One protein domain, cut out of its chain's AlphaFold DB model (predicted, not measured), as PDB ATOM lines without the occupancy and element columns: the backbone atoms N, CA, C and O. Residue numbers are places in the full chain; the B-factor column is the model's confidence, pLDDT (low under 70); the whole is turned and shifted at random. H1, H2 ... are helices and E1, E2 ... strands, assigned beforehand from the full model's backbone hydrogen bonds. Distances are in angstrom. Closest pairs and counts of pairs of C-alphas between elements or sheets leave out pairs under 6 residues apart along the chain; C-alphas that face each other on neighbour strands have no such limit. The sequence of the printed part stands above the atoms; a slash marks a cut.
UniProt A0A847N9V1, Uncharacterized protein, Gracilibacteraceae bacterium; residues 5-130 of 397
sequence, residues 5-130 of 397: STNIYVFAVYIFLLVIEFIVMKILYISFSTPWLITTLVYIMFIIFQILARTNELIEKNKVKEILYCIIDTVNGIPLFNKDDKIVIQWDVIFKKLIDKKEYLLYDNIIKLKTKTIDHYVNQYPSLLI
ATOM      1  N   SER A   5      29.839  61.106  24.337       64.31
ATOM      2  CA  SER A   5      30.557  62.277  23.832       64.31
ATOM      3  C   SER A   5      30.223  62.645  22.381       64.31
ATOM      4  O   SER A   5      30.169  63.827  22.060       64.31
ATOM      5  N   THR A   6      29.995  61.674  21.493       70.38
ATOM      6  CA  THR A   6      29.641  61.922  20.087       70.38
ATOM      7  C   THR A   6      28.226  62.484  19.974       70.38
ATOM      8  O   THR A   6      27.997  63.407  19.201       70.38
ATOM      9  N   ASN A   7      27.287  61.995  20.788       72.75
ATOM     10  CA  ASN A   7      25.922  62.526  20.814       72.75
ATOM     11  C   ASN A   7      25.870  63.943  21.401       72.75
ATOM     12  O   ASN A   7      25.185  64.801  20.850       72.75
ATOM     13  N   ILE A   8      26.648  64.218  22.455       77.69
ATOM     14  CA  ILE A   8      26.810  65.580  22.988       77.69
ATOM     15  C   ILE A   8      27.425  66.505  21.936       77.69
ATOM     16  O   ILE A   8      26.944  67.619  21.745       77.69
ATOM     17  N   TYR A   9      28.461  66.043  21.232       81.06
ATOM     18  CA  TYR A   9      29.107  66.821  20.181       81.06
ATOM     19  C   TYR A   9      28.132  67.168  19.050       81.06
ATOM     20  O   TYR A   9      28.025  68.332  18.672       81.06
ATOM     21  N   VAL A  10      27.367  66.196  18.544       80.88
ATOM     22  CA  VAL A  10      26.394  66.444  17.468       80.88
ATOM     23  C   VAL A  10      25.262  67.367  17.932       80.88
ATOM     24  O   VAL A  10      24.843  68.243  17.177       80.88
ATOM     25  N   PHE A  11      24.814  67.247  19.185       82.94
ATOM     26  CA  PHE A  11      23.844  68.176  19.766       82.94
ATOM     27  C   PHE A  11      24.404  69.604  19.889       82.94
ATOM     28  O   PHE A  11      23.718  70.569  19.552       82.94
ATOM     29  N   ALA A  12      25.664  69.752  20.303       85.19
ATOM     30  CA  ALA A  12      26.335  71.047  20.365       85.19
ATOM     31  C   ALA A  12      26.492  71.679  18.971       85.19
ATOM     32  O   ALA A  12      26.224  72.868  18.806       85.19
ATOM     33  N   VAL A  13      26.852  70.884  17.957       86.00
ATOM     34  CA  VAL A  13      26.925  71.323  16.552       86.00
ATOM     35  C   VAL A  13      25.551  71.759  16.035       86.00
ATOM     36  O   VAL A  13      25.456  72.790  15.374       86.00
ATOM     37  N   TYR A  14      24.484  71.032  16.373       88.88
ATOM     38  CA  TYR A  14      23.110  71.408  16.032       88.88
ATOM     39  C   TYR A  14      22.707  72.757  16.646       88.88
ATOM     40  O   TYR A  14      22.236  73.641  15.931       88.88
ATOM     41  N   ILE A  15      22.954  72.959  17.947       86.94
ATOM     42  CA  ILE A  15      22.688  74.244  18.615       86.94
ATOM     43  C   ILE A  15      23.498  75.367  17.962       86.94
ATOM     44  O   ILE A  15      22.968  76.446  17.700       86.94
ATOM     45  N   PHE A  16      24.775  75.120  17.678       88.62
ATOM     46  CA  PHE A  16      25.655  76.107  17.066       88.62
ATOM     47  C   PHE A  16      25.190  76.504  15.656       88.62
ATOM     48  O   PHE A  16      25.170  77.692  15.330       88.62
ATOM     49  N   LEU A  17      24.737  75.537  14.849       87.25
ATOM     50  CA  LEU A  17      24.133  75.784  13.536       87.25
ATOM     51  C   LEU A  17      22.875  76.652  13.639       87.25
ATOM     52  O   LEU A  17      22.768  77.632  12.906       87.25
ATOM     53  N   LEU A  18      21.973  76.373  14.589       87.44
ATOM     54  CA  LEU A  18      20.776  77.197  14.799       87.44
ATOM     55  C   LEU A  18      21.115  78.644  15.187       87.44
ATOM     56  O   LEU A  18      20.459  79.579  14.722       87.44
ATOM     57  N   VAL A  19      22.148  78.845  16.013       87.44
ATOM     58  CA  VAL A  19      22.622  80.183  16.410       87.44
ATOM     59  C   VAL A  19      23.212  80.937  15.215       87.44
ATOM     60  O   VAL A  19      22.904  82.114  15.026       87.44
ATOM     61  N   ILE A  20      24.018  80.274  14.378       86.81
ATOM     62  CA  ILE A  20      24.557  80.877  13.150       86.81
ATOM     63  C   ILE A  20      23.425  81.236  12.187       86.81
ATOM     64  O   ILE A  20      23.375  82.368  11.705       86.81
ATOM     65  N   GLU A  21      22.500  80.307  11.936       85.44
ATOM     66  CA  GLU A  21      21.337  80.543  11.081       85.44
ATOM     67  C   GLU A  21      20.522  81.734  11.579       85.44
ATOM     68  O   GLU A  21      20.138  82.591  10.788       85.44
ATOM     69  N   PHE A  22      20.320  81.857  12.891       84.06
ATOM     70  CA  PHE A  22      19.625  82.998  13.477       84.06
ATOM     71  C   PHE A  22      20.334  84.329  13.210       84.06
ATOM     72  O   PHE A  22      19.696  85.297  12.793       84.06
ATOM     73  N   ILE A  23      21.654  84.386  13.422       85.44
ATOM     74  CA  ILE A  23      22.452  85.597  13.187       85.44
ATOM     75  C   ILE A  23      22.409  85.984  11.703       85.44
ATOM     76  O   ILE A  23      22.153  87.143  11.380       85.44
ATOM     77  N   VAL A  24      22.596  85.019  10.799       84.62
ATOM     78  CA  VAL A  24      22.590  85.243   9.345       84.62
ATOM     79  C   VAL A  24      21.215  85.695   8.854       84.62
ATOM     80  O   VAL A  24      21.120  86.684   8.130       84.62
ATOM     81  N   MET A  25      20.136  85.037   9.284       83.88
ATOM     82  CA  MET A  25      18.770  85.398   8.884       83.88
ATOM     83  C   MET A  25      18.366  86.779   9.410       83.88
ATOM     84  O   MET A  25      17.679  87.524   8.710       83.88
ATOM     85  N   LYS A  26      18.852  87.164  10.600       82.75
ATOM     86  CA  LYS A  26      18.666  88.511  11.156       82.75
ATOM     87  C   LYS A  26      19.412  89.584  10.354       82.75
ATOM     88  O   LYS A  26      18.869  90.667  10.172       82.75
ATOM     89  N   ILE A  27      20.620  89.292   9.863       85.00
ATOM     90  CA  ILE A  27      21.387  90.197   8.984       85.00
ATOM     91  C   ILE A  27      20.708  90.338   7.612       85.00
ATOM     92  O   ILE A  27      20.666  91.433   7.057       85.00
ATOM     93  N   LEU A  28      20.159  89.245   7.076       83.69
ATOM     94  CA  LEU A  28      19.530  89.202   5.751       83.69
ATOM     95  C   LEU A  28      18.043  89.605   5.742       83.69
ATOM     96  O   LEU A  28      17.452  89.667   4.668       83.69
ATOM     97  N   TYR A  29      17.433  89.882   6.903       80.62
ATOM     98  CA  TYR A  29      15.996  90.178   7.059       80.62
ATOM     99  C   TYR A  29      15.060  89.094   6.481       80.62
ATOM    100  O   TYR A  29      13.981  89.389   5.965       80.62
ATOM    101  N   ILE A  30      15.453  87.822   6.581       77.31
ATOM    102  CA  ILE A  30      14.664  86.672   6.109       77.31
ATOM    103  C   ILE A  30      13.943  86.016   7.297       77.31
ATOM    104  O   ILE A  30      14.441  85.997   8.422       77.31
ATOM    105  N   SER A  31      12.752  85.461   7.051       78.06
ATOM    106  CA  SER A  31      12.022  84.645   8.030       78.06
ATOM    107  C   SER A  31      12.859  83.447   8.499       78.06
ATOM    108  O   SER A  31      13.306  82.632   7.692       78.06
ATOM    109  N   PHE A  32      13.012  83.301   9.815       72.88
ATOM    110  CA  PHE A  32      13.762  82.207  10.444       72.88
ATOM    111  C   PHE A  32      13.044  80.849  10.375       72.88
ATOM    112  O   PHE A  32      13.669  79.816  10.593       72.88
ATOM    113  N   SER A  33      11.741  80.825  10.074       77.69
ATOM    114  CA  SER A  33      10.910  79.625  10.237       77.69
ATOM    115  C   SER A  33      11.290  78.481   9.295       77.69
ATOM    116  O   SER A  33      11.248  77.325   9.706       77.69
ATOM    117  N   THR A  34      11.624  78.772   8.038       77.75
ATOM    118  CA  THR A  34      11.877  77.735   7.022       77.75
ATOM    119  C   THR A  34      13.259  77.084   7.174       77.75
ATOM    120  O   THR A  34      13.320  75.856   7.186       77.75
ATOM    121  N   PRO A  35      14.362  77.845   7.349       81.81
ATOM    122  CA  PRO A  35      15.695  77.274   7.571       81.81
ATOM    123  C   PRO A  35      15.771  76.441   8.854       81.81
ATOM    124  O   PRO A  35      16.188  75.288   8.807       81.81
ATOM    125  N   TRP A  36      15.240  76.964   9.966       85.38
ATOM    126  CA  TRP A  36      15.224  76.241  11.239       85.38
ATOM    127  C   TRP A  36      14.431  74.934  11.162       85.38
ATOM    128  O   TRP A  36      14.840  73.931  11.749       85.38
ATOM    129  N   LEU A  37      13.314  74.911  10.426       80.81
ATOM    130  CA  LEU A  37      12.521  73.697  10.228       80.81
ATOM    131  C   LEU A  37      13.296  72.634   9.435       80.81
ATOM    132  O   LEU A  37      13.269  71.464   9.812       80.81
ATOM    133  N   ILE A  38      14.031  73.029   8.391       82.50
ATOM    134  CA  ILE A  38      14.886  72.119   7.614       82.50
ATOM    135  C   ILE A  38      15.992  71.540   8.505       82.50
ATOM    136  O   ILE A  38      16.156  70.320   8.566       82.50
ATOM    137  N   THR A  39      16.701  72.387   9.249       85.31
ATOM    138  CA  THR A  39      17.809  71.974  10.127       85.31
ATOM    139  C   THR A  39      17.330  71.063  11.261       85.31
ATOM    140  O   THR A  39      17.967  70.052  11.564       85.31
ATOM    141  N   THR A  40      16.149  71.339  11.822       86.19
ATOM    142  CA  THR A  40      15.505  70.473  12.821       86.19
ATOM    143  C   THR A  40      15.112  69.114  12.231       86.19
ATOM    144  O   THR A  40      15.346  68.082  12.861       86.19
ATOM    145  N   LEU A  41      14.558  69.071  11.013       84.88
ATOM    146  CA  LEU A  41      14.194  67.812  10.349       84.88
ATOM    147  C   LEU A  41      15.416  66.937  10.051       84.88
ATOM    148  O   LEU A  41      15.372  65.731  10.298       84.88
ATOM    149  N   VAL A  42      16.515  67.530   9.577       84.38
ATOM    150  CA  VAL A  42      17.779  66.810   9.339       84.38
ATOM    151  C   VAL A  42      18.313  66.209  10.640       84.38
ATOM    152  O   VAL A  42      18.720  65.045  10.664       84.38
ATOM    153  N   TYR A  43      18.250  66.961  11.741       86.06
ATOM    154  CA  TYR A  43      18.658  66.473  13.057       86.06
ATOM    155  C   TYR A  43      17.779  65.309  13.553       86.06
ATOM    156  O   TYR A  43      18.297  64.299  14.031       86.06
ATOM    157  N   ILE A  44      16.455  65.390  13.375       83.94
ATOM    158  CA  ILE A  44      15.528  64.297  13.720       83.94
ATOM    159  C   ILE A  44      15.813  63.045  12.880       83.94
ATOM    160  O   ILE A  44      15.882  61.945  13.431       83.94
ATOM    161  N   MET A  45      16.024  63.187  11.566       82.81
ATOM    162  CA  MET A  45      16.385  62.058  10.698       82.81
ATOM    163  C   MET A  45      17.683  61.385  11.148       82.81
ATOM    164  O   MET A  45      17.771  60.157  11.151       82.81
ATOM    165  N   PHE A  46      18.669  62.174  11.573       82.94
ATOM    166  CA  PHE A  46      19.925  61.657  12.102       82.94
ATOM    167  C   PHE A  46      19.721  60.843  13.391       82.94
ATOM    168  O   PHE A  46      20.255  59.740  13.501       82.94
ATOM    169  N   ILE A  47      18.896  61.321  14.332       82.31
ATOM    170  CA  ILE A  47      18.549  60.562  15.549       82.31
ATOM    171  C   ILE A  47      17.850  59.244  15.195       82.31
ATOM    172  O   ILE A  47      18.212  58.193  15.724       82.31
ATOM    173  N   ILE A  48      16.868  59.277  14.289       79.88
ATOM    174  CA  ILE A  48      16.143  58.073  13.858       79.88
ATOM    175  C   ILE A  48      17.111  57.055  13.246       79.88
ATOM    176  O   ILE A  48      17.054  55.873  13.583       79.88
ATOM    177  N   PHE A  49      18.041  57.508  12.402       81.81
ATOM    178  CA  PHE A  49      19.078  56.654  11.827       81.81
ATOM    179  C   PHE A  49      19.969  56.017  12.902       81.81
ATOM    180  O   PHE A  49      20.237  54.820  12.837       81.81
ATOM    181  N   GLN A  50      20.387  56.775  13.921       78.00
ATOM    182  CA  GLN A  50      21.186  56.232  15.025       78.00
ATOM    183  C   GLN A  50      20.436  55.162  15.824       78.00
ATOM    184  O   GLN A  50      21.019  54.132  16.171       78.00
ATOM    185  N   ILE A  51      19.153  55.396  16.116       77.69
ATOM    186  CA  ILE A  51      18.307  54.419  16.810       77.69
ATOM    187  C   ILE A  51      18.206  53.148  15.966       77.69
ATOM    188  O   ILE A  51      18.491  52.066  16.470       77.69
ATOM    189  N   LEU A  52      17.893  53.277  14.673       73.50
ATOM    190  CA  LEU A  52      17.796  52.146  13.748       73.50
ATOM    191  C   LEU A  52      19.107  51.360  13.646       73.50
ATOM    192  O   LEU A  52      19.083  50.132  13.719       73.50
ATOM    193  N   ALA A  53      20.248  52.042  13.529       76.06
ATOM    194  CA  ALA A  53      21.560  51.402  13.466       76.06
ATOM    195  C   ALA A  53      21.857  50.594  14.740       76.06
ATOM    196  O   ALA A  53      22.294  49.447  14.658       76.06
ATOM    197  N   ARG A  54      21.550  51.155  15.916       76.25
ATOM    198  CA  ARG A  54      21.750  50.480  17.205       76.25
ATOM    199  C   ARG A  54      20.797  49.301  17.397       76.25
ATOM    200  O   ARG A  54      21.202  48.264  17.917       76.25
ATOM    201  N   THR A  55      19.542  49.442  16.975       74.00
ATOM    202  CA  THR A  55      18.569  48.346  16.997       74.00
ATOM    203  C   THR A  55      19.000  47.220  16.061       74.00
ATOM    204  O   THR A  55      18.931  46.059  16.456       74.00
ATOM    205  N   ASN A  56      19.508  47.535  14.865       77.31
ATOM    206  CA  ASN A  56      20.021  46.523  13.942       77.31
ATOM    207  C   ASN A  56      21.243  45.792  14.519       77.31
ATOM    208  O   ASN A  56      21.289  44.566  14.501       77.31
ATOM    209  N   GLU A  57      22.188  46.528  15.113       77.62
ATOM    210  CA  GLU A  57      23.362  45.945  15.772       77.62
ATOM    211  C   GLU A  57      22.969  45.003  16.924       77.62
ATOM    212  O   GLU A  57      23.529  43.916  17.052       77.62
ATOM    213  N   LEU A  58      21.969  45.373  17.735       74.88
ATOM    214  CA  LEU A  58      21.428  44.516  18.798       74.88
ATOM    215  C   LEU A  58      20.772  43.241  18.249       74.88
ATOM    216  O   LEU A  58      20.963  42.165  18.814       74.88
ATOM    217  N   ILE A  59      20.013  43.350  17.155       77.69
ATOM    218  CA  ILE A  59      19.369  42.201  16.506       77.69
ATOM    219  C   ILE A  59      20.427  41.241  15.952       77.69
ATOM    220  O   ILE A  59      20.333  40.035  16.182       77.69
ATOM    221  N   GLU A  60      21.439  41.751  15.252       75.81
ATOM    222  CA  GLU A  60      22.529  40.928  14.714       75.81
ATOM    223  C   GLU A  60      23.346  40.276  15.830       75.81
ATOM    224  O   GLU A  60      23.587  39.068  15.787       75.81
ATOM    225  N   LYS A  61      23.666  41.027  16.888       76.25
ATOM    226  CA  LYS A  61      24.341  40.500  18.077       76.25
ATOM    227  C   LYS A  61      23.562  39.351  18.724       76.25
ATOM    228  O   LYS A  61      24.164  38.343  19.088       76.25
ATOM    229  N   ASN A  62      22.240  39.474  18.853       76.56
ATOM    230  CA  ASN A  62      21.403  38.413  19.421       76.56
ATOM    231  C   ASN A  62      21.350  37.169  18.526       76.56
ATOM    232  O   ASN A  62      21.460  36.062  19.044       76.56
ATOM    233  N   LYS A  63      21.269  37.332  17.198       78.75
ATOM    234  CA  LYS A  63      21.335  36.203  16.251       78.75
ATOM    235  C   LYS A  63      22.669  35.459  16.334       78.75
ATOM    236  O   LYS A  63      22.695  34.233  16.325       78.75
ATOM    237  N   VAL A  64      23.777  36.198  16.429       78.56
ATOM    238  CA  VAL A  64      25.114  35.614  16.615       78.56
ATOM    239  C   VAL A  64      25.180  34.852  17.938       78.56
ATOM    240  O   VAL A  64      25.658  33.723  17.963       78.56
ATOM    241  N   LYS A  65      24.658  35.434  19.024       77.56
ATOM    242  CA  LYS A  65      24.611  34.797  20.346       77.56
ATOM    243  C   LYS A  65      23.847  33.469  20.324       77.56
ATOM    244  O   LYS A  65      24.334  32.480  20.858       77.56
ATOM    245  N   GLU A  66      22.681  33.445  19.687       78.38
ATOM    246  CA  GLU A  66      21.844  32.248  19.557       78.38
ATOM    247  C   GLU A  66      22.566  31.132  18.787       78.38
ATOM    248  O   GLU A  66      22.644  30.004  19.263       78.38
ATOM    249  N   ILE A  67      23.197  31.464  17.653       80.06
ATOM    250  CA  ILE A  67      23.981  30.499  16.867       80.06
ATOM    251  C   ILE A  67      25.175  29.968  17.663       80.06
ATOM    252  O   ILE A  67      25.447  28.771  17.618       80.06
ATOM    253  N   LEU A  68      25.886  30.833  18.393       75.00
ATOM    254  CA  LEU A  68      27.016  30.413  19.219       75.00
ATOM    255  C   LEU A  68      26.572  29.432  20.309       75.00
ATOM    256  O   LEU A  68      27.246  28.428  20.497       75.00
ATOM    257  N   TYR A  69      25.431  29.659  20.966       74.88
ATOM    258  CA  TYR A  69      24.894  28.700  21.936       74.88
ATOM    259  C   TYR A  69      24.525  27.363  21.305       74.88
ATOM    260  O   TYR A  69      24.944  26.328  21.814       74.88
ATOM    261  N   CYS A  70      23.847  27.368  20.156       71.81
ATOM    262  CA  CYS A  70      23.550  26.123  19.454       71.81
ATOM    263  C   CYS A  70      24.831  25.370  19.062       71.81
ATOM    264  O   CYS A  70      24.904  24.158  19.227       71.81
ATOM    265  N   ILE A  71      25.872  26.071  18.596       71.75
ATOM    266  CA  ILE A  71      27.174  25.447  18.315       71.75
ATOM    267  C   ILE A  71      27.769  24.852  19.589       71.75
ATOM    268  O   ILE A  71      28.252  23.726  19.552       71.75
ATOM    269  N   ILE A  72      27.753  25.583  20.702       69.56
ATOM    270  CA  ILE A  72      28.319  25.119  21.971       69.56
ATOM    271  C   ILE A  72      27.648  23.820  22.428       69.56
ATOM    272  O   ILE A  72      28.365  22.859  22.714       69.56
ATOM    273  N   ASP A  73      26.316  23.775  22.421       69.25
ATOM    274  CA  ASP A  73      25.537  22.603  22.837       69.25
ATOM    275  C   ASP A  73      25.769  21.411  21.900       69.25
ATOM    276  O   ASP A  73      25.956  20.277  22.338       69.25
ATOM    277  N   THR A  74      25.822  21.653  20.589       64.75
ATOM    278  CA  THR A  74      26.011  20.580  19.610       64.75
ATOM    279  C   THR A  74      27.455  20.076  19.564       64.75
ATOM    280  O   THR A  74      27.691  18.891  19.347       64.75
ATOM    281  N   VAL A  75      28.457  20.933  19.742       62.38
ATOM    282  CA  VAL A  75      29.881  20.625  19.492       62.38
ATOM    283  C   VAL A  75      30.649  20.332  20.794       62.38
ATOM    284  O   VAL A  75      31.802  19.881  20.733       62.38
ATOM    285  N   ASN A  76      29.976  20.480  21.945       56.78
ATOM    286  CA  ASN A  76      30.527  20.453  23.303       56.78
ATOM    287  C   ASN A  76      31.650  21.492  23.459       56.78
ATOM    288  O   ASN A  76      32.779  21.163  23.825       56.78
ATOM    289  N   GLY A  77      31.344  22.740  23.092       58.66
ATOM    290  CA  GLY A  77      32.270  23.876  23.114       58.66
ATOM    291  C   GLY A  77      32.730  24.357  21.732       58.66
ATOM    292  O   GLY A  77      32.685  23.629  20.738       58.66
ATOM    293  N   ILE A  78      33.185  25.615  21.670       63.50
ATOM    294  CA  ILE A  78      33.669  26.258  20.438       63.50
ATOM    295  C   ILE A  78      35.197  26.155  20.375       63.50
ATOM    296  O   ILE A  78      35.874  26.726  21.230       63.50
ATOM    297  N   PRO A  79      35.774  25.476  19.367       59.12
ATOM    298  CA  PRO A  79      37.215  25.455  19.172       59.12
ATOM    299  C   PRO A  79      37.701  26.831  18.693       59.12
ATOM    300  O   PRO A  79      37.284  27.326  17.644       59.12
ATOM    301  N   LEU A  80      38.593  27.446  19.468       69.88
ATOM    302  CA  LEU A  80      39.100  28.795  19.233       69.88
ATOM    303  C   LEU A  80      40.585  28.907  19.588       69.88
ATOM    304  O   LEU A  80      41.097  28.150  20.411       69.88
ATOM    305  N   PHE A  81      41.282  29.836  18.938       57.44
ATOM    306  CA  PHE A  81      42.658  30.205  19.264       57.44
ATOM    307  C   PHE A  81      42.831  31.719  19.172       57.44
ATOM    308  O   PHE A  81      42.154  32.383  18.384       57.44
ATOM    309  N   ASN A  82      43.739  32.267  19.977       49.38
ATOM    310  CA  ASN A  82      44.108  33.674  19.897       49.38
ATOM    311  C   ASN A  82      45.257  33.845  18.894       49.38
ATOM    312  O   ASN A  82      46.267  33.140  18.970       49.38
ATOM    313  N   LYS A  83      45.097  34.763  17.942       54.19
ATOM    314  CA  LYS A  83      46.151  35.166  17.013       54.19
ATOM    315  C   LYS A  83      46.112  36.679  16.845       54.19
ATOM    316  O   LYS A  83      45.094  37.210  16.413       54.19
ATOM    317  N   ASP A  84      47.225  37.346  17.140       58.06
ATOM    318  CA  ASP A  84      47.377  38.803  17.001       58.06
ATOM    319  C   ASP A  84      46.271  39.590  17.747       58.06
ATOM    320  O   ASP A  84      45.627  40.468  17.169       58.06
ATOM    321  N   ASP A  85      46.000  39.211  19.004       56.22
ATOM    322  CA  ASP A  85      44.937  39.754  19.874       56.22
ATOM    323  C   ASP A  85      43.511  39.644  19.308       56.22
ATOM    324  O   ASP A  85      42.597  40.377  19.696       56.22
ATOM    325  N   LYS A  86      43.299  38.700  18.384       59.06
ATOM    326  CA  LYS A  86      41.990  38.368  17.822       59.06
ATOM    327  C   LYS A  86      41.625  36.926  18.123       59.06
ATOM    328  O   LYS A  86      42.420  36.003  17.951       59.06
ATOM    329  N   ILE A  87      40.370  36.734  18.504       66.38
ATOM    330  CA  ILE A  87      39.756  35.424  18.685       66.38
ATOM    331  C   ILE A  87      39.430  34.867  17.300       66.38
ATOM    332  O   ILE A  87      38.631  35.444  16.557       66.38
ATOM    333  N   VAL A  88      40.043  33.737  16.951       68.94
ATOM    334  CA  VAL A  88      39.789  33.028  15.697       68.94
ATOM    335  C   VAL A  88      39.061  31.723  15.993       68.94
ATOM    336  O   VAL A  88      39.565  30.871  16.726       68.94
ATOM    337  N   ILE A  89      37.874  31.561  15.405       70.38
ATOM    338  CA  ILE A  89      37.059  30.348  15.515       70.38
ATOM    339  C   ILE A  89      37.509  29.330  14.455       70.38
ATOM    340  O   ILE A  89      37.651  29.659  13.275       70.38
ATOM    341  N   GLN A  90      37.714  28.074  14.861       69.75
ATOM    342  CA  GLN A  90      38.075  26.969  13.962       69.75
ATOM    343  C   GLN A  90      36.827  26.397  13.274       69.75
ATOM    344  O   GLN A  90      36.271  25.371  13.674       69.75
ATOM    345  N   TRP A  91      36.359  27.099  12.240       72.50
ATOM    346  CA  TRP A  91      35.144  26.747  11.496       72.50
ATOM    347  C   TRP A  91      35.206  25.374  10.821       72.50
ATOM    348  O   TRP A  91      34.198  24.681  10.762       72.50
ATOM    349  N   ASP A  92      36.380  24.954  10.360       62.25
ATOM    350  CA  ASP A  92      36.637  23.631   9.786       62.25
ATOM    351  C   ASP A  92      36.310  22.494  10.769       62.25
ATOM    352  O   ASP A  92      35.626  21.531  10.415       62.25
ATOM    353  N   VAL A  93      36.724  22.640  12.030       67.69
ATOM    354  CA  VAL A  93      36.447  21.671  13.101       67.69
ATOM    355  C   VAL A  93      34.961  21.659  13.465       67.69
ATOM    356  O   VAL A  93      34.389  20.588  13.677       67.69
ATOM    357  N   ILE A  94      34.328  22.836  13.521       66.69
ATOM    358  CA  ILE A  94      32.892  22.972  13.804       66.69
ATOM    359  C   ILE A  94      32.074  22.303  12.699       66.69
ATOM    360  O   ILE A  94      31.237  21.457  12.994       66.69
ATOM    361  N   PHE A  95      32.348  22.613  11.431       67.44
ATOM    362  CA  PHE A  95      31.614  22.041  10.304       67.44
ATOM    363  C   PHE A  95      31.760  20.524  10.222       67.44
ATOM    364  O   PHE A  95      30.759  19.840  10.018       67.44
ATOM    365  N   LYS A  96      32.963  19.984  10.459       68.75
ATOM    366  CA  LYS A  96      33.171  18.532  10.521       68.75
ATOM    367  C   LYS A  96      32.303  17.885  11.607       68.75
ATOM    368  O   LYS A  96      31.549  16.966  11.313       68.75
ATOM    369  N   LYS A  97      32.332  18.420  12.834       64.25
ATOM    370  CA  LYS A  97      31.535  17.895  13.955       64.25
ATOM    371  C   LYS A  97      30.021  18.016  13.734       64.25
ATOM    372  O   LYS A  97      29.280  17.137  14.164       64.25
ATOM    373  N   LEU A  98      29.555  19.078  13.072       70.00
ATOM    374  CA  LEU A  98      28.140  19.242  12.718       70.00
ATOM    375  C   LEU A  98      27.680  18.198  11.691       70.00
ATOM    376  O   LEU A  98      26.580  17.668  11.819       70.00
ATOM    377  N   ILE A  99      28.531  17.869  10.714       66.00
ATOM    378  CA  ILE A  99      28.259  16.813   9.727       66.00
ATOM    379  C   ILE A  99      28.236  15.439  10.409       66.00
ATOM    380  O   ILE A  99      27.287  14.682  10.209       66.00
ATOM    381  N   ASP A 100      29.219  15.149  11.268       66.50
ATOM    382  CA  ASP A 100      29.312  13.880  12.003       66.50
ATOM    383  C   ASP A 100      28.077  13.649  12.900       66.50
ATOM    384  O   ASP A 100      27.559  12.535  12.983       66.50
ATOM    385  N   LYS A 101      27.549  14.717  13.518       72.38
ATOM    386  CA  LYS A 101      26.322  14.690  14.337       72.38
ATOM    387  C   LYS A 101      25.016  14.840  13.539       72.38
ATOM    388  O   LYS A 101      23.947  14.785  14.135       72.38
ATOM    389  N   LYS A 102      25.081  14.974  12.206       77.69
ATOM    390  CA  LYS A 102      23.932  15.158  11.290       77.69
ATOM    391  C   LYS A 102      23.082  16.413  11.566       77.69
ATOM    392  O   LYS A 102      21.894  16.446  11.250       77.69
ATOM    393  N   GLU A 103      23.693  17.472  12.091       76.38
ATOM    394  CA  GLU A 103      23.039  18.739  12.453       76.38
ATOM    395  C   GLU A 103      23.053  19.748  11.291       76.38
ATOM    396  O   GLU A 103      23.667  20.820  11.333       76.38
ATOM    397  N   TYR A 104      22.369  19.386  10.202       71.50
ATOM    398  CA  TYR A 104      22.364  20.155   8.950       71.50
ATOM    399  C   TYR A 104      21.643  21.507   9.056       71.50
ATOM    400  O   TYR A 104      21.984  22.452   8.346       71.50
ATOM    401  N   LEU A 105      20.674  21.637   9.966       72.31
ATOM    402  CA  LEU A 105      19.932  22.886  10.161       72.31
ATOM    403  C   LEU A 105      20.824  23.982  10.761       72.31
ATOM    404  O   LEU A 105      20.785  25.134  10.322       72.31
ATOM    405  N   LEU A 106      21.668  23.618  11.728       76.12
ATOM    406  CA  LEU A 106      22.645  24.527  12.318       76.12
ATOM    407  C   LEU A 106      23.741  24.892  11.307       76.12
ATOM    408  O   LEU A 106      24.110  26.062  11.197       76.12
ATOM    409  N   TYR A 107      24.193  23.920  10.512       72.94
ATOM    410  CA  TYR A 107      25.134  24.134   9.412       72.94
ATOM    411  C   TYR A 107      24.624  25.188   8.408       72.94
ATOM    412  O   TYR A 107      25.310  26.177   8.133       72.94
ATOM    413  N   ASP A 108      23.385  25.040   7.931       69.56
ATOM    414  CA  ASP A 108      22.762  25.984   6.997       69.56
ATOM    415  C   ASP A 108      22.577  27.379   7.606       69.56
ATOM    416  O   ASP A 108      22.756  28.394   6.923       69.56
ATOM    417  N   ASN A 109      22.244  27.457   8.895       75.62
ATOM    418  CA  ASN A 109      22.093  28.728   9.599       75.62
ATOM    419  C   ASN A 109      23.429  29.478   9.727       75.62
ATOM    420  O   ASN A 109      23.464  30.694   9.513       75.62
ATOM    421  N   ILE A 110      24.535  28.771   9.982       78.25
ATOM    422  CA  ILE A 110      25.887  29.356  10.017       78.25
ATOM    423  C   ILE A 110      26.281  29.888   8.633       78.25
ATOM    424  O   ILE A 110      26.793  31.006   8.519       78.25
ATOM    425  N   ILE A 111      26.006  29.133   7.565       75.12
ATOM    426  CA  ILE A 111      26.295  29.568   6.189       75.12
ATOM    427  C   ILE A 111      25.483  30.811   5.820       75.12
ATOM    428  O   ILE A 111      26.040  31.759   5.259       75.12
ATOM    429  N   LYS A 112      24.188  30.846   6.164       75.75
ATOM    430  CA  LYS A 112      23.312  32.003   5.914       75.75
ATOM    431  C   LYS A 112      23.799  33.265   6.625       75.75
ATOM    432  O   LYS A 112      23.768  34.339   6.026       75.75
ATOM    433  N   LEU A 113      24.268  33.148   7.870       74.50
ATOM    434  CA  LEU A 113      24.793  34.288   8.632       74.50
ATOM    435  C   LEU A 113      26.199  34.725   8.172       74.50
ATOM    436  O   LEU A 113      26.577  35.883   8.362       74.50
ATOM    437  N   LYS A 114      26.931  33.817   7.511       79.06
ATOM    438  CA  LYS A 114      28.348  33.900   7.119       79.06
ATOM    439  C   LYS A 114      29.293  33.911   8.324       79.06
ATOM    440  O   LYS A 114      29.200  34.756   9.210       79.06
ATOM    441  N   THR A 115      30.303  33.046   8.284       73.75
ATOM    442  CA  THR A 115      31.325  32.898   9.339       73.75
ATOM    443  C   THR A 115      32.055  34.204   9.662       73.75
ATOM    444  O   THR A 115      32.221  34.544  10.828       73.75
ATOM    445  N   LYS A 116      32.366  35.017   8.642       76.06
ATOM    446  CA  LYS A 116      32.998  36.341   8.809       76.06
ATOM    447  C   LYS A 116      32.195  37.301   9.693       76.06
ATOM    448  O   LYS A 116      32.787  38.112  10.399       76.06
ATOM    449  N   THR A 117      30.865  37.241   9.631       75.44
ATOM    450  CA  THR A 117      29.979  38.082  10.449       75.44
ATOM    451  C   THR A 117      30.064  37.656  11.911       75.44
ATOM    452  O   THR A 117      30.187  38.494  12.797       75.44
ATOM    453  N   ILE A 118      30.069  36.345  12.160       75.56
ATOM    454  CA  ILE A 118      30.198  35.779  13.505       75.56
ATOM    455  C   ILE A 118      31.564  36.142  14.097       75.56
ATOM    456  O   ILE A 118      31.617  36.680  15.201       75.56
ATOM    457  N   ASP A 119      32.648  35.957  13.338       72.06
ATOM    458  CA  ASP A 119      34.005  36.321  13.764       72.06
ATOM    459  C   ASP A 119      34.107  37.813  14.117       72.06
ATOM    460  O   ASP A 119      34.719  38.179  15.120       72.06
ATOM    461  N   HIS A 120      33.484  38.687  13.319       78.94
ATOM    462  CA  HIS A 120      33.458  40.126  13.573       78.94
ATOM    463  C   HIS A 120      32.798  40.464  14.916       78.94
ATOM    464  O   HIS A 120      33.387  41.178  15.729       78.94
ATOM    465  N   TYR A 121      31.605  39.921  15.168       72.31
ATOM    466  CA  TYR A 121      30.865  40.180  16.402       72.31
ATOM    467  C   TYR A 121      31.524  39.551  17.630       72.31
ATOM    468  O   TYR A 121      31.513  40.165  18.694       72.31
ATOM    469  N   VAL A 122      32.137  38.376  17.491       72.31
ATOM    470  CA  VAL A 122      32.883  37.718  18.574       72.31
ATOM    471  C   VAL A 122      34.130  38.516  18.955       72.31
ATOM    472  O   VAL A 122      34.387  38.709  20.139       72.31
ATOM    473  N   ASN A 123      34.865  39.050  17.978       69.25
ATOM    474  CA  ASN A 123      36.034  39.892  18.248       69.25
ATOM    475  C   ASN A 123      35.663  41.260  18.836       69.25
ATOM    476  O   ASN A 123      36.383  41.781  19.681       69.25
ATOM    477  N   GLN A 124      34.541  41.852  18.413       69.94
ATOM    478  CA  GLN A 124      34.058  43.111  18.991       69.94
ATOM    479  C   GLN A 124      33.440  42.937  20.379       69.94
ATOM    480  O   GLN A 124      33.513  43.844  21.207       69.94
ATOM    481  N   TYR A 125      32.819  41.785  20.631       70.94
ATOM    482  CA  TYR A 125      32.132  41.476  21.877       70.94
ATOM    483  C   TYR A 125      32.522  40.076  22.381       70.94
ATOM    484  O   TYR A 125      31.690  39.165  22.332       70.94
ATOM    485  N   PRO A 126      33.736  39.893  22.943       64.06
ATOM    486  CA  PRO A 126      34.187  38.597  23.472       64.06
ATOM    487  C   PRO A 126      33.252  38.007  24.534       64.06
ATOM    488  O   PRO A 126      33.129  36.793  24.662       64.06
ATOM    489  N   SER A 127      32.504  38.865  25.238       60.44
ATOM    490  CA  SER A 127      31.453  38.479  26.185       60.44
ATOM    491  C   SER A 127      30.357  37.594  25.581       60.44
ATOM    492  O   SER A 127      29.607  36.976  26.323       60.44
ATOM    493  N   LEU A 128      30.210  37.554  24.251       62.97
ATOM    494  CA  LEU A 128      29.275  36.651  23.572       62.97
ATOM    495  C   LEU A 128      29.642  35.173  23.749       62.97
ATOM    496  O   LEU A 128      28.761  34.326  23.645       62.97
ATOM    497  N   LEU A 129      30.915  34.879  24.022       60.19
ATOM    498  CA  LEU A 129      31.413  33.530  24.297       60.19
ATOM    499  C   LEU A 129      31.318  33.153  25.781       60.19
ATOM    500  O   LEU A 129      31.458  31.984  26.123       60.19
ATOM    501  N   ILE A 130      31.093  34.130  26.663       52.53
ATOM    502  CA  ILE A 130      31.058  33.926  28.110       52.53
ATOM    503  C   ILE A 130      29.619  33.585  28.496       52.53
ATOM    504  O   ILE A 130      28.768  34.462  28.641       52.53
TER     505      ILE A 130
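Overview. This is residues 5 to 130 of the 397 residues of an uncharacterized protein of Gracilibacteraceae bacterium (UniProt A0A847N9V1). One very long helix, H2, makes the long axis; near its beginning H1 folds back beside it as a long helical hairpin, and round its last part sits a small head of short helices, H3 to H6, with a two-stranded hairpin, E1 and E2. Between the two ends, residues 51 to 56 of H2 are bare, and in the head E2 packs on H5 while H3, H4, H5 and H6 each pack on H2. The printed part has 126 residues, with six named helices and two named strands in the order H1, H2, E1, E2, H3, H4, H5, H6, and the class is mostly helix; the sheet has the order E1, E2 and is antiparallel. The whole is extended, with a radius of gyration of the C-alphas of 24.0 A and spans of 78 by 30 by 18 A.

Arrangement. H1, residues 5 to 28, and H2, residues 33 to 75, form a helical hairpin: they touch, at a shallow tilt of 15 degrees, opposite ways. They touch with residues 14 to 21 of H1 and residues 35 to 43 of H2 alone, and their closest C-alphas are those of Leu 18 and Trp 36, 6.7 A apart. E1, residues 80 to 83, and E2, residues 86 to 89, are a hairpin of antiparallel neighbour strands; N 81 and O 88 are 3.0 A apart and N 88 and O 81 2.9 A, both within hydrogen-bond range. H3, residues 91 to 100, touches residues 71 to 75 of H2 at a steep tilt of 52 degrees, the same way, with C-alphas 75 and 97 closest at 6.4 A. H4, residues 104 to 113, forms a helical hairpin with H3, at a shallow tilt of 25 degrees; their closest C-alphas, of Leu 98 and Tyr 107, are 6.6 A apart. H4 also touches residues 67 to 71 of H2, opposite ways at a shallow tilt of 28 degrees, closest at the C-alphas of Ile 67 and Ile 110, 7.2 A. H5, residues 115 to 124, only just touches H2, with 3 pairs of C-alphas within 8 A, the closest being those of Val 64 and Ile 118 at 6.0 A; at 73 degrees they are only just about perpendicular. The closest C-alphas of E2 and H5 are those of Ile 87 and Asn 123, 5.8 A apart. H6, residues 126 to 129, touches H2, closest at the C-alphas of Lys 65 and Leu 128, 6.0 A. H2 is the hub, touching five other helices, while H1 is apart from H3, H4, H5 and H6. In H1 to H5 every O i to N i+4 pair is within hydrogen-bond range; H6 is too short for such a pair.

Along the chain. H1 begins at C-alpha 5, (30.557, 62.277, 23.832), and measures 34.3 A from first to last C-alpha. H2 measures 62.7 A, from C-alpha 33 at (10.910, 79.625, 10.237) to C-alpha 75 at (29.881, 20.625, 19.492). E1 is 9.8 A long and E2 9.7 A. H3 is 14.1 A long, and H4 and H5 are each 14.3 A. H6, 5.8 A long, ends at C-alpha 129, (31.413, 33.530, 24.297).

Size, cuts and confidence. The two C-alphas farthest apart, of Tyr 29 and Asp 100, are 77.6 A apart. The printed part has no cut, and the seven links between successive elements are tight. The mean pLDDT of the printed part is 74.5; 35 residues are under 70, among them residues 72 to 88, 92 to 97 and 126 to 130.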